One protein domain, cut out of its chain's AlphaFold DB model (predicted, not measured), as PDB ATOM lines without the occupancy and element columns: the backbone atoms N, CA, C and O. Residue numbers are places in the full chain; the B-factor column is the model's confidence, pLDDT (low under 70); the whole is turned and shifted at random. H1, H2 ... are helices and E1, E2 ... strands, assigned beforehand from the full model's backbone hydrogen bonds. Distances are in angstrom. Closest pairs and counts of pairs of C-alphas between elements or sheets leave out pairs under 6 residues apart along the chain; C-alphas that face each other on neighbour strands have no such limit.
ATOM      1  N   TYR A  72     -14.582 -22.324 -36.677       94.19
ATOM      2  CA  TYR A  72     -13.182 -22.340 -37.084       94.19
ATOM      3  C   TYR A  72     -12.378 -21.301 -36.295       94.19
ATOM      4  O   TYR A  72     -12.471 -20.096 -36.546       94.19
ATOM      5  N   GLY A  73     -11.613 -21.780 -35.319       93.31
ATOM      6  CA  GLY A  73     -10.941 -20.994 -34.292       93.31
ATOM      7  C   GLY A  73     -11.572 -21.154 -32.909       93.31
ATOM      8  O   GLY A  73     -12.431 -22.002 -32.669       93.31
ATOM      9  N   ARG A  74     -11.126 -20.322 -31.967       93.38
ATOM     10  CA  ARG A  74     -11.543 -20.393 -30.560       93.38
ATOM     11  C   ARG A  74     -12.903 -19.717 -30.367       93.38
ATOM     12  O   ARG A  74     -12.990 -18.493 -30.415       93.38
ATOM     13  N   PHE A  75     -13.935 -20.523 -30.124       95.00
ATOM     14  CA  PHE A  75     -15.296 -20.084 -29.798       95.00
ATOM     15  C   PHE A  75     -15.693 -20.581 -28.409       95.00
ATOM     16  O   PHE A  75     -15.647 -21.787 -28.162       95.00
ATOM     17  N   SER A  76     -16.146 -19.693 -27.523       95.12
ATOM     18  CA  SER A  76     -16.699 -20.102 -26.224       95.12
ATOM     19  C   SER A  76     -18.047 -20.833 -26.387       95.12
ATOM     20  O   SER A  76     -18.726 -20.642 -27.401       95.12
ATOM     21  N   PRO A  77     -18.489 -21.644 -25.405       95.38
ATOM     22  CA  PRO A  77     -19.792 -22.309 -25.460       95.38
ATOM     23  C   PRO A  77     -20.959 -21.343 -25.725       95.38
ATOM     24  O   PRO A  77     -21.781 -21.618 -26.596       95.38
ATOM     25  N   SER A  78     -20.973 -20.178 -25.068       96.44
ATOM     26  CA  SER A  78     -21.999 -19.138 -25.253       96.44
ATOM     27  C   SER A  78     -21.967 -18.521 -26.655       96.44
ATOM     28  O   SER A  78     -23.006 -18.237 -27.241       96.44
ATOM     29  N   GLN A  79     -20.780 -18.341 -27.239       95.88
ATOM     30  CA  GLN A  79     -20.659 -17.857 -28.618       95.88
ATOM     31  C   GLN A  79     -21.222 -18.871 -29.623       95.88
ATOM     32  O   GLN A  79     -21.858 -18.481 -30.602       95.88
ATOM     33  N   ARG A  80     -21.030 -20.174 -29.371       94.94
ATOM     34  CA  ARG A  80     -21.607 -21.242 -30.202       94.94
ATOM     35  C   ARG A  80     -23.126 -21.330 -30.046       94.94
ATOM     36  O   ARG A  80     -23.803 -21.508 -31.057       94.94
ATOM     37  N   SER A  81     -23.667 -21.157 -28.833       94.88
ATOM     38  CA  SER A  81     -25.123 -21.157 -28.622       94.88
ATOM     39  C   SER A  81     -25.798 -19.989 -29.339       94.88
ATOM     40  O   SER A  81     -26.721 -20.231 -30.102       94.88
ATOM     41  N   ILE A  82     -25.264 -18.763 -29.234       94.62
ATOM     42  CA  ILE A  82     -25.789 -17.580 -29.947       94.62
ATOM     43  C   ILE A  82     -25.901 -17.835 -31.460       94.62
ATOM     44  O   ILE A  82     -26.921 -17.519 -32.070       94.62
ATOM     45  N   VAL A  83     -24.879 -18.442 -32.074       93.62
ATOM     46  CA  VAL A  83     -24.907 -18.789 -33.505       93.62
ATOM     47  C   VAL A  83     -25.958 -19.869 -33.795       93.62
ATOM     48  O   VAL A  83     -26.733 -19.724 -34.740       93.62
ATOM     49  N   ALA A  84     -26.026 -20.932 -32.989       92.25
ATOM     50  CA  ALA A  84     -27.019 -21.994 -33.155       92.25
ATOM     51  C   ALA A  84     -28.465 -21.482 -32.998       92.25
ATOM     52  O   ALA A  84     -29.342 -21.856 -33.778       92.25
ATOM     53  N   ASP A  85     -28.707 -20.594 -32.035       91.00
ATOM     54  CA  ASP A  85     -30.017 -20.008 -31.747       91.00
ATOM     55  C   ASP A  85     -30.434 -18.996 -32.822       91.00
ATOM     56  O   ASP A  85     -31.603 -18.962 -33.215       91.00
ATOM     57  N   PHE A  86     -29.480 -18.265 -33.408       91.25
ATOM     58  CA  PHE A  86     -29.729 -17.481 -34.619       91.25
ATOM     59  C   PHE A  86     -30.187 -18.370 -35.788       91.25
ATOM     60  O   PHE A  86     -31.210 -18.070 -36.405       91.25
ATOM     61  N   PHE A  87     -29.508 -19.491 -36.065       89.69
ATOM     62  CA  PHE A  87     -29.939 -20.413 -37.128       89.69
ATOM     63  C   PHE A  87     -31.308 -21.049 -36.850       89.69
ATOM     64  O   PHE A  87     -32.095 -21.208 -37.780       89.69
ATOM     65  N   ARG A  88     -31.638 -21.342 -35.586       87.69
ATOM     66  CA  ARG A  88     -32.990 -21.771 -35.184       87.69
ATOM     67  C   ARG A  88     -34.036 -20.677 -35.429       87.69
ATOM     68  O   ARG A  88     -35.140 -20.986 -35.866       87.69
ATOM     69  N   SER A  89     -33.688 -19.405 -35.216       87.81
ATOM     70  CA  SER A  89     -34.610 -18.281 -35.442       87.81
ATOM     71  C   SER A  89     -35.038 -18.117 -36.908       87.81
ATOM     72  O   SER A  89     -36.143 -17.645 -37.156       87.81
ATOM     73  N   LEU A  90     -34.213 -18.561 -37.867       86.44
ATOM     74  CA  LEU A  90     -34.517 -18.556 -39.309       86.44
ATOM     75  C   LEU A  90     -35.600 -19.569 -39.717       86.44
ATOM     76  O   LEU A  90     -35.994 -19.624 -40.879       86.44
ATOM     77  N   SER A  91     -36.053 -20.426 -38.805       81.50
ATOM     78  CA  SER A  91     -37.121 -21.396 -39.065       81.50
ATOM     79  C   SER A  91     -38.146 -21.361 -37.941       81.50
ATOM     80  O   SER A  91     -38.228 -22.295 -37.140       81.50
ATOM     81  N   PRO A  92     -38.920 -20.260 -37.864       67.75
ATOM     82  CA  PRO A  92     -39.941 -20.091 -36.850       67.75
ATOM     83  C   PRO A  92     -41.040 -21.139 -37.042       67.75
ATOM     84  O   PRO A  92     -41.902 -21.024 -37.915       67.75
ATOM     85  N   VAL A  93     -41.040 -22.153 -36.178       66.56
ATOM     86  CA  VAL A  93     -42.233 -22.964 -35.941       66.56
ATOM     87  C   VAL A  93     -43.255 -22.033 -35.277       66.56
ATOM     88  O   VAL A  93     -43.026 -21.529 -34.179       66.56
ATOM     89  N   TYR A  94     -44.335 -21.732 -35.999       59.06
ATOM     90  CA  TYR A  94     -45.412 -20.824 -35.584       59.06
ATOM     91  C   TYR A  94     -45.961 -21.178 -34.180       59.06
ATOM     92  O   TYR A  94     -46.119 -22.361 -33.884       59.06
ATOM     93  N   PRO A  95     -46.446 -20.206 -33.383       55.44
ATOM     94  CA  PRO A  95     -45.918 -18.862 -33.167       55.44
ATOM     95  C   PRO A  95     -45.766 -18.622 -31.642       55.44
ATOM     96  O   PRO A  95     -46.597 -17.959 -31.028       55.44
ATOM     97  N   SER A  96     -44.745 -19.208 -31.002       56.91
ATOM     98  CA  SER A  96     -44.662 -19.278 -29.524       56.91
ATOM     99  C   SER A  96     -43.761 -18.243 -28.835       56.91
ATOM    100  O   SER A  96     -43.665 -18.242 -27.609       56.91
ATOM    101  N   LEU A  97     -43.085 -17.369 -29.587       65.06
ATOM    102  CA  LEU A  97     -42.165 -16.368 -29.034       65.06
ATOM    103  C   LEU A  97     -42.820 -14.979 -29.023       65.06
ATOM    104  O   LEU A  97     -43.170 -14.487 -30.100       65.06
ATOM    105  N   PRO A  98     -42.954 -14.316 -27.855       72.88
ATOM    106  CA  PRO A  98     -43.498 -12.966 -27.797       72.88
ATOM    107  C   PRO A  98     -42.600 -12.001 -28.593       72.88
ATOM    108  O   PRO A  98     -41.372 -12.052 -28.463       72.88
ATOM    109  N   PRO A  99     -43.173 -11.117 -29.429       74.44
ATOM    110  CA  PRO A  99     -42.415 -10.032 -30.036       74.44
ATOM    111  C   PRO A  99     -41.878  -9.059 -28.965       74.44
ATOM    112  O   PRO A  99     -42.567  -8.820 -27.973       74.44
ATOM    113  N   PRO A 100     -40.699  -8.440 -29.170       83.69
ATOM    114  CA  PRO A 100     -39.818  -8.586 -30.325       83.69
ATOM    115  C   PRO A 100     -38.817  -9.747 -30.166       83.69
ATOM    116  O   PRO A 100     -38.082  -9.839 -29.188       83.69
ATOM    117  N   SER A 101     -38.717 -10.596 -31.189       86.44
ATOM    118  CA  SER A 101     -37.674 -11.627 -31.306       86.44
ATOM    119  C   SER A 101     -37.213 -11.791 -32.759       86.44
ATOM    120  O   SER A 101     -37.990 -11.547 -33.685       86.44
ATOM    121  N   ALA A 102     -35.978 -12.256 -32.982       88.94
ATOM    122  CA  ALA A 102     -35.478 -12.532 -34.336       88.94
ATOM    123  C   ALA A 102     -36.403 -13.495 -35.103       88.94
ATOM    124  O   ALA A 102     -36.738 -13.238 -36.255       88.94
ATOM    125  N   ALA A 103     -36.905 -14.540 -34.436       87.31
ATOM    126  CA  ALA A 103     -37.862 -15.486 -35.009       87.31
ATOM    127  C   ALA A 103     -39.182 -14.813 -35.430       87.31
ATOM    128  O   ALA A 103     -39.680 -15.085 -36.520       87.31
ATOM    129  N   SER A 104     -39.722 -13.897 -34.612       84.50
ATOM    130  CA  SER A 104     -40.920 -13.124 -34.984       84.50
ATOM    131  C   SER A 104     -40.679 -12.203 -36.187       84.50
ATOM    132  O   SER A 104     -41.561 -12.066 -37.028       84.50
ATOM    133  N   TRP A 105     -39.473 -11.640 -36.331       85.44
ATOM    134  CA  TRP A 105     -39.118 -10.818 -37.489       85.44
ATOM    135  C   TRP A 105     -38.976 -11.651 -38.770       85.44
ATOM    136  O   TRP A 105     -39.572 -11.305 -39.790       85.44
ATOM    137  N   TRP A 106     -38.282 -12.795 -38.716       85.94
ATOM    138  CA  TRP A 106     -38.210 -13.729 -39.848       85.94
ATOM    139  C   TRP A 106     -39.596 -14.242 -40.258       85.94
ATOM    140  O   TRP A 106     -39.907 -14.306 -41.448       85.94
ATOM    141  N   HIS A 107     -40.467 -14.515 -39.285       81.50
ATOM    142  CA  HIS A 107     -41.868 -14.842 -39.533       81.50
ATOM    143  C   HIS A 107     -42.591 -13.712 -40.287       81.50
ATOM    144  O   HIS A 107     -43.185 -13.990 -41.328       81.50
ATOM    145  N   THR A 108     -42.471 -12.444 -39.867       81.19
ATOM    146  CA  THR A 108     -42.999 -11.303 -40.643       81.19
ATOM    147  C   THR A 108     -42.439 -11.282 -42.067       81.19
ATOM    148  O   THR A 108     -43.210 -11.093 -43.004       81.19
ATOM    149  N   THR A 109     -41.139 -11.541 -42.268       80.25
ATOM    150  CA  THR A 109     -40.571 -11.576 -43.629       80.25
ATOM    151  C   THR A 109     -41.131 -12.706 -44.496       80.25
ATOM    152  O   THR A 109     -41.272 -12.521 -45.702       80.25
ATOM    153  N   SER A 110     -41.523 -13.839 -43.901       78.44
ATOM    154  CA  SER A 110     -42.131 -14.955 -44.642       78.44
ATOM    155  C   SER A 110     -43.533 -14.645 -45.188       78.44
ATOM    156  O   SER A 110     -43.984 -15.303 -46.122       78.44
ATOM    157  N   LEU A 111     -44.203 -13.608 -44.666       79.19
ATOM    158  CA  LEU A 111     -45.521 -13.171 -45.140       79.19
ATOM    159  C   LEU A 111     -45.468 -12.403 -46.474       79.19
ATOM    160  O   LEU A 111     -46.507 -12.244 -47.110       79.19
ATOM    161  N   TYR A 112     -44.293 -11.941 -46.924       77.06
ATOM    162  CA  TYR A 112     -44.165 -11.159 -48.168       77.06
ATOM    163  C   TYR A 112     -44.227 -11.997 -49.459       77.06
ATOM    164  O   TYR A 112     -44.208 -11.437 -50.553       77.06
ATOM    165  N   GLY A 113     -44.390 -13.319 -49.344       67.94
ATOM    166  CA  GLY A 113     -44.783 -14.195 -50.447       67.94
ATOM    167  C   GLY A 113     -43.733 -14.389 -51.548       67.94
ATOM    168  O   GLY A 113     -42.548 -14.103 -51.390       67.94
ATOM    169  N   GLY A 114     -44.186 -14.940 -52.676       68.31
ATOM    170  CA  GLY A 114     -43.365 -15.219 -53.858       68.31
ATOM    171  C   GLY A 114     -42.706 -16.602 -53.895       68.31
ATOM    172  O   GLY A 114     -42.405 -17.060 -54.994       68.31
ATOM    173  N   GLY A 115     -42.526 -17.276 -52.751       67.88
ATOM    174  CA  GLY A 115     -41.887 -18.595 -52.680       67.88
ATOM    175  C   GLY A 115     -42.432 -19.522 -51.591       67.88
ATOM    176  O   GLY A 115     -43.154 -19.098 -50.685       67.88
ATOM    177  N   GLY A 116     -42.105 -20.808 -51.719       71.56
ATOM    178  CA  GLY A 116     -42.524 -21.890 -50.825       71.56
ATOM    179  C   GLY A 116     -41.902 -21.853 -49.415       71.56
ATOM    180  O   GLY A 116     -40.936 -21.132 -49.162       71.56
ATOM    181  N   PRO A 117     -42.429 -22.652 -48.466       77.12
ATOM    182  CA  PRO A 117     -41.961 -22.651 -47.082       77.12
ATOM    183  C   PRO A 117     -40.505 -23.124 -46.968       77.12
ATOM    184  O   PRO A 117     -40.143 -24.180 -47.485       77.12
ATOM    185  N   VAL A 118     -39.688 -22.374 -46.225       83.50
ATOM    186  CA  VAL A 118     -38.302 -22.737 -45.892       83.50
ATOM    187  C   VAL A 118     -38.242 -23.358 -44.502       83.50
ATOM    188  O   VAL A 118     -38.797 -22.814 -43.546       83.50
ATOM    189  N   ARG A 119     -37.520 -24.475 -44.368       85.25
ATOM    190  CA  ARG A 119     -37.153 -25.060 -43.072       85.25
ATOM    191  C   ARG A 119     -35.660 -25.355 -43.041       85.25
ATOM    192  O   ARG A 119     -35.159 -26.161 -43.818       85.25
ATOM    193  N   LEU A 120     -34.957 -24.709 -42.123       88.56
ATOM    194  CA  LEU A 120     -33.546 -24.908 -41.843       88.56
ATOM    195  C   LEU A 120     -33.403 -25.792 -40.604       88.56
ATOM    196  O   LEU A 120     -33.906 -25.481 -39.525       88.56
ATOM    197  N   TYR A 121     -32.676 -26.886 -40.766       89.88
ATOM    198  CA  TYR A 121     -32.328 -27.823 -39.711       89.88
ATOM    199  C   TYR A 121     -30.850 -27.660 -39.374       89.88
ATOM    200  O   TYR A 121     -30.003 -27.587 -40.265       89.88
ATOM    201  N   LEU A 122     -30.521 -27.609 -38.085       91.94
ATOM    202  CA  LEU A 122     -29.132 -27.531 -37.647       91.94
ATOM    203  C   LEU A 122     -28.527 -28.940 -37.626       91.94
ATOM    204  O   LEU A 122     -28.915 -29.773 -36.808       91.94
ATOM    205  N   GLY A 123     -27.604 -29.203 -38.548       90.94
ATOM    206  CA  GLY A 123     -26.863 -30.457 -38.634       90.94
ATOM    207  C   GLY A 123     -25.634 -30.487 -37.714       90.94
ATOM    208  O   GLY A 123     -25.550 -29.716 -36.751       90.94
ATOM    209  N   PRO A 124     -24.655 -31.368 -37.995       92.94
ATOM    210  CA  PRO A 124     -23.424 -31.463 -37.220       92.94
ATOM    211  C   PRO A 124     -22.709 -30.118 -37.042       92.94
ATOM    212  O   PRO A 124     -22.512 -29.353 -37.990       92.94
ATOM    213  N   GLN A 125     -22.290 -29.874 -35.802       94.00
ATOM    214  CA  GLN A 125     -21.504 -28.720 -35.386       94.00
ATOM    215  C   GLN A 125     -20.094 -29.202 -35.047       94.00
ATOM    216  O   GLN A 125     -19.909 -29.966 -34.100       94.00
ATOM    217  N   ILE A 126     -19.106 -28.776 -35.828       93.62
ATOM    218  CA  ILE A 126     -17.701 -29.162 -35.661       93.62
ATOM    219  C   ILE A 126     -16.927 -27.952 -35.145       93.62
ATOM    220  O   ILE A 126     -17.114 -26.839 -35.637       93.62
ATOM    221  N   LEU A 127     -16.049 -28.173 -34.169       94.31
ATOM    222  CA  LEU A 127     -15.137 -27.168 -33.631       94.31
ATOM    223  C   LEU A 127     -13.699 -27.519 -34.020       94.31
ATOM    224  O   LEU A 127     -13.231 -28.618 -33.740       94.31
ATOM    225  N   ASP A 128     -13.009 -26.571 -34.644       92.62
ATOM    226  CA  ASP A 128     -11.585 -26.645 -34.978       92.62
ATOM    227  C   ASP A 128     -10.883 -25.443 -34.343       92.62
ATOM    228  O   ASP A 128     -10.729 -24.391 -34.965       92.62
ATOM    229  N   GLU A 129     -10.498 -25.572 -33.071       93.00
ATOM    230  CA  GLU A 129      -9.834 -24.487 -32.335       93.00
ATOM    231  C   GLU A 129      -8.421 -24.185 -32.854       93.00
ATOM    232  O   GLU A 129      -7.938 -23.057 -32.714       93.00
ATOM    233  N   GLY A 130      -7.762 -25.191 -33.438       91.12
ATOM    234  CA  GLY A 130      -6.356 -25.153 -33.842       91.12
ATOM    235  C   GLY A 130      -6.095 -24.471 -35.185       91.12
ATOM    236  O   GLY A 130      -4.934 -24.278 -35.537       91.12
ATOM    237  N   TYR A 131      -7.145 -24.090 -35.922       89.25
ATOM    238  CA  TYR A 131      -7.055 -23.590 -37.296       89.25
ATOM    239  C   TYR A 131      -6.324 -24.585 -38.218       89.25
ATOM    240  O   TYR A 131      -5.304 -24.238 -38.820       89.25
ATOM    241  N   SER A 132      -6.836 -25.817 -38.355       88.44
ATOM    242  CA  SER A 132      -6.169 -26.917 -39.093       88.44
ATOM    243  C   SER A 132      -5.766 -26.619 -40.550       88.44
ATOM    244  O   SER A 132      -4.946 -27.332 -41.125       88.44
ATOM    245  N   ARG A 133      -6.321 -25.566 -41.162       86.00
ATOM    246  CA  ARG A 133      -6.022 -25.073 -42.522       86.00
ATOM    247  C   ARG A 133      -5.413 -23.661 -42.529       86.00
ATOM    248  O   ARG A 133      -5.508 -22.946 -43.523       86.00
ATOM    249  N   GLY A 134      -4.819 -23.233 -41.413       88.12
ATOM    250  CA  GLY A 134      -4.285 -21.884 -41.208       88.12
ATOM    251  C   GLY A 134      -5.364 -20.833 -40.913       88.12
ATOM    252  O   GLY A 134      -6.562 -21.097 -40.970       88.12
ATOM    253  N   LYS A 135      -4.958 -19.596 -40.595       86.06
ATOM    254  CA  LYS A 135      -5.863 -18.531 -40.097       86.06
ATOM    255  C   LYS A 135      -6.954 -18.066 -41.084       86.06
ATOM    256  O   LYS A 135      -7.841 -17.316 -40.685       86.06
ATOM    257  N   ARG A 136      -6.900 -18.473 -42.356       85.25
ATOM    258  CA  ARG A 136      -7.873 -18.128 -43.403       85.25
ATOM    259  C   ARG A 136      -8.323 -19.399 -44.112       85.25
ATOM    260  O   ARG A 136      -7.508 -20.089 -44.714       85.25
ATOM    261  N   PRO A 166     -25.144 -30.151 -48.501       45.19
ATOM    262  CA  PRO A 166     -25.457 -29.401 -47.288       45.19
ATOM    263  C   PRO A 166     -24.790 -28.024 -47.322       45.19
ATOM    264  O   PRO A 166     -23.610 -27.898 -47.677       45.19
ATOM    265  N   VAL A 167     -25.516 -26.991 -46.890       55.34
ATOM    266  CA  VAL A 167     -24.976 -25.630 -46.799       55.34
ATOM    267  C   VAL A 167     -23.941 -25.598 -45.675       55.34
ATOM    268  O   VAL A 167     -24.272 -25.703 -44.494       55.34
ATOM    269  N   ARG A 168     -22.663 -25.484 -46.050       54.66
ATOM    270  CA  ARG A 168     -21.539 -25.387 -45.110       54.66
ATOM    271  C   ARG A 168     -21.225 -23.922 -44.844       54.66
ATOM    272  O   ARG A 168     -20.678 -23.244 -45.717       54.66
ATOM    273  N   VAL A 169     -21.526 -23.457 -43.637       70.06
ATOM    274  CA  VAL A 169     -21.153 -22.113 -43.181       70.06
ATOM    275  C   VAL A 169     -19.965 -22.234 -42.234       70.06
ATOM    276  O   VAL A 169     -20.029 -22.927 -41.217       70.06
ATOM    277  N   ALA A 170     -18.872 -21.557 -42.575       65.69
ATOM    278  CA  ALA A 170     -17.766 -21.340 -41.655       65.69
ATOM    279  C   ALA A 170     -17.936 -19.965 -41.012       65.69
ATOM    280  O   ALA A 170     -17.932 -18.951 -41.711       65.69
ATOM    281  N   VAL A 171     -18.086 -19.934 -39.690       72.00
ATOM    282  CA  VAL A 171     -18.191 -18.686 -38.928       72.00
ATOM    283  C   VAL A 171     -16.809 -18.386 -38.340       72.00
ATOM    284  O   VAL A 171     -16.315 -19.197 -37.554       72.00
ATOM    285  N   PRO A 172     -16.146 -17.275 -38.713       62.06
ATOM    286  CA  PRO A 172     -14.906 -16.842 -38.077       62.06
ATOM    287  C   PRO A 172     -15.205 -16.016 -36.810       62.06
ATOM    288  O   PRO A 172     -16.161 -15.237 -36.802       62.06
ATOM    289  N   PRO A 173     -14.380 -16.098 -35.749       46.50
ATOM    290  CA  PRO A 173     -14.671 -15.439 -34.470       46.50
ATOM    291  C   PRO A 173     -14.710 -13.904 -34.563       46.50
ATOM    292  O   PRO A 173     -15.374 -13.250 -33.765       46.50
TER     293      PRO A 173
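What this domain is: This is residues 72 to 136 and 166 to 173 of the 345 residues of an uncharacterized protein of Ensete ventricosum (UniProt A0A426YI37). Helix H1 and long strand E1 run side by side in an elongated body, with helix H2 at one end of H1. Residues 111 to 116 stick out. The printed part has 73 residues with two named helices and two named strands, H1, H2, E1, E2, mixed and loose, radius of gyration of the C-alphas 15.2 A, spans 42 by 25 by 18 A.

How they stand to each other: Begin with H1, residues 77 to 89: residues 86 to 89 alone touch H2, residues 102 to 110, closest C-alphas Ser 89 and Ala 103, 4.3 A apart. Both run the same way, a shallow tilt of 25 degrees, every O i to N i+4 pair within hydrogen-bond range. E1, residues 118 to 128, has Leu 122 closest to Phe 87 of H1, C-alphas 7.2 A apart. E2, residues 167 to 171, is apart from H1, H2 and E1; E1 and E2 pair with no named strand.

Where its parts are: Find C-alpha 77 at (-19.792, -22.309, -25.460); H1 runs 18.3 A. From C-alpha 118 at (-38.302, -22.737, -45.892), E1 runs 29.1 A.

The domain as a whole: Residues 137 to 165 are cut out, a 21.2 A C-alpha gap from 136 to 166. H1 to H2 is a long link; pLDDT is under 70 at, among others, residues 92 to 97.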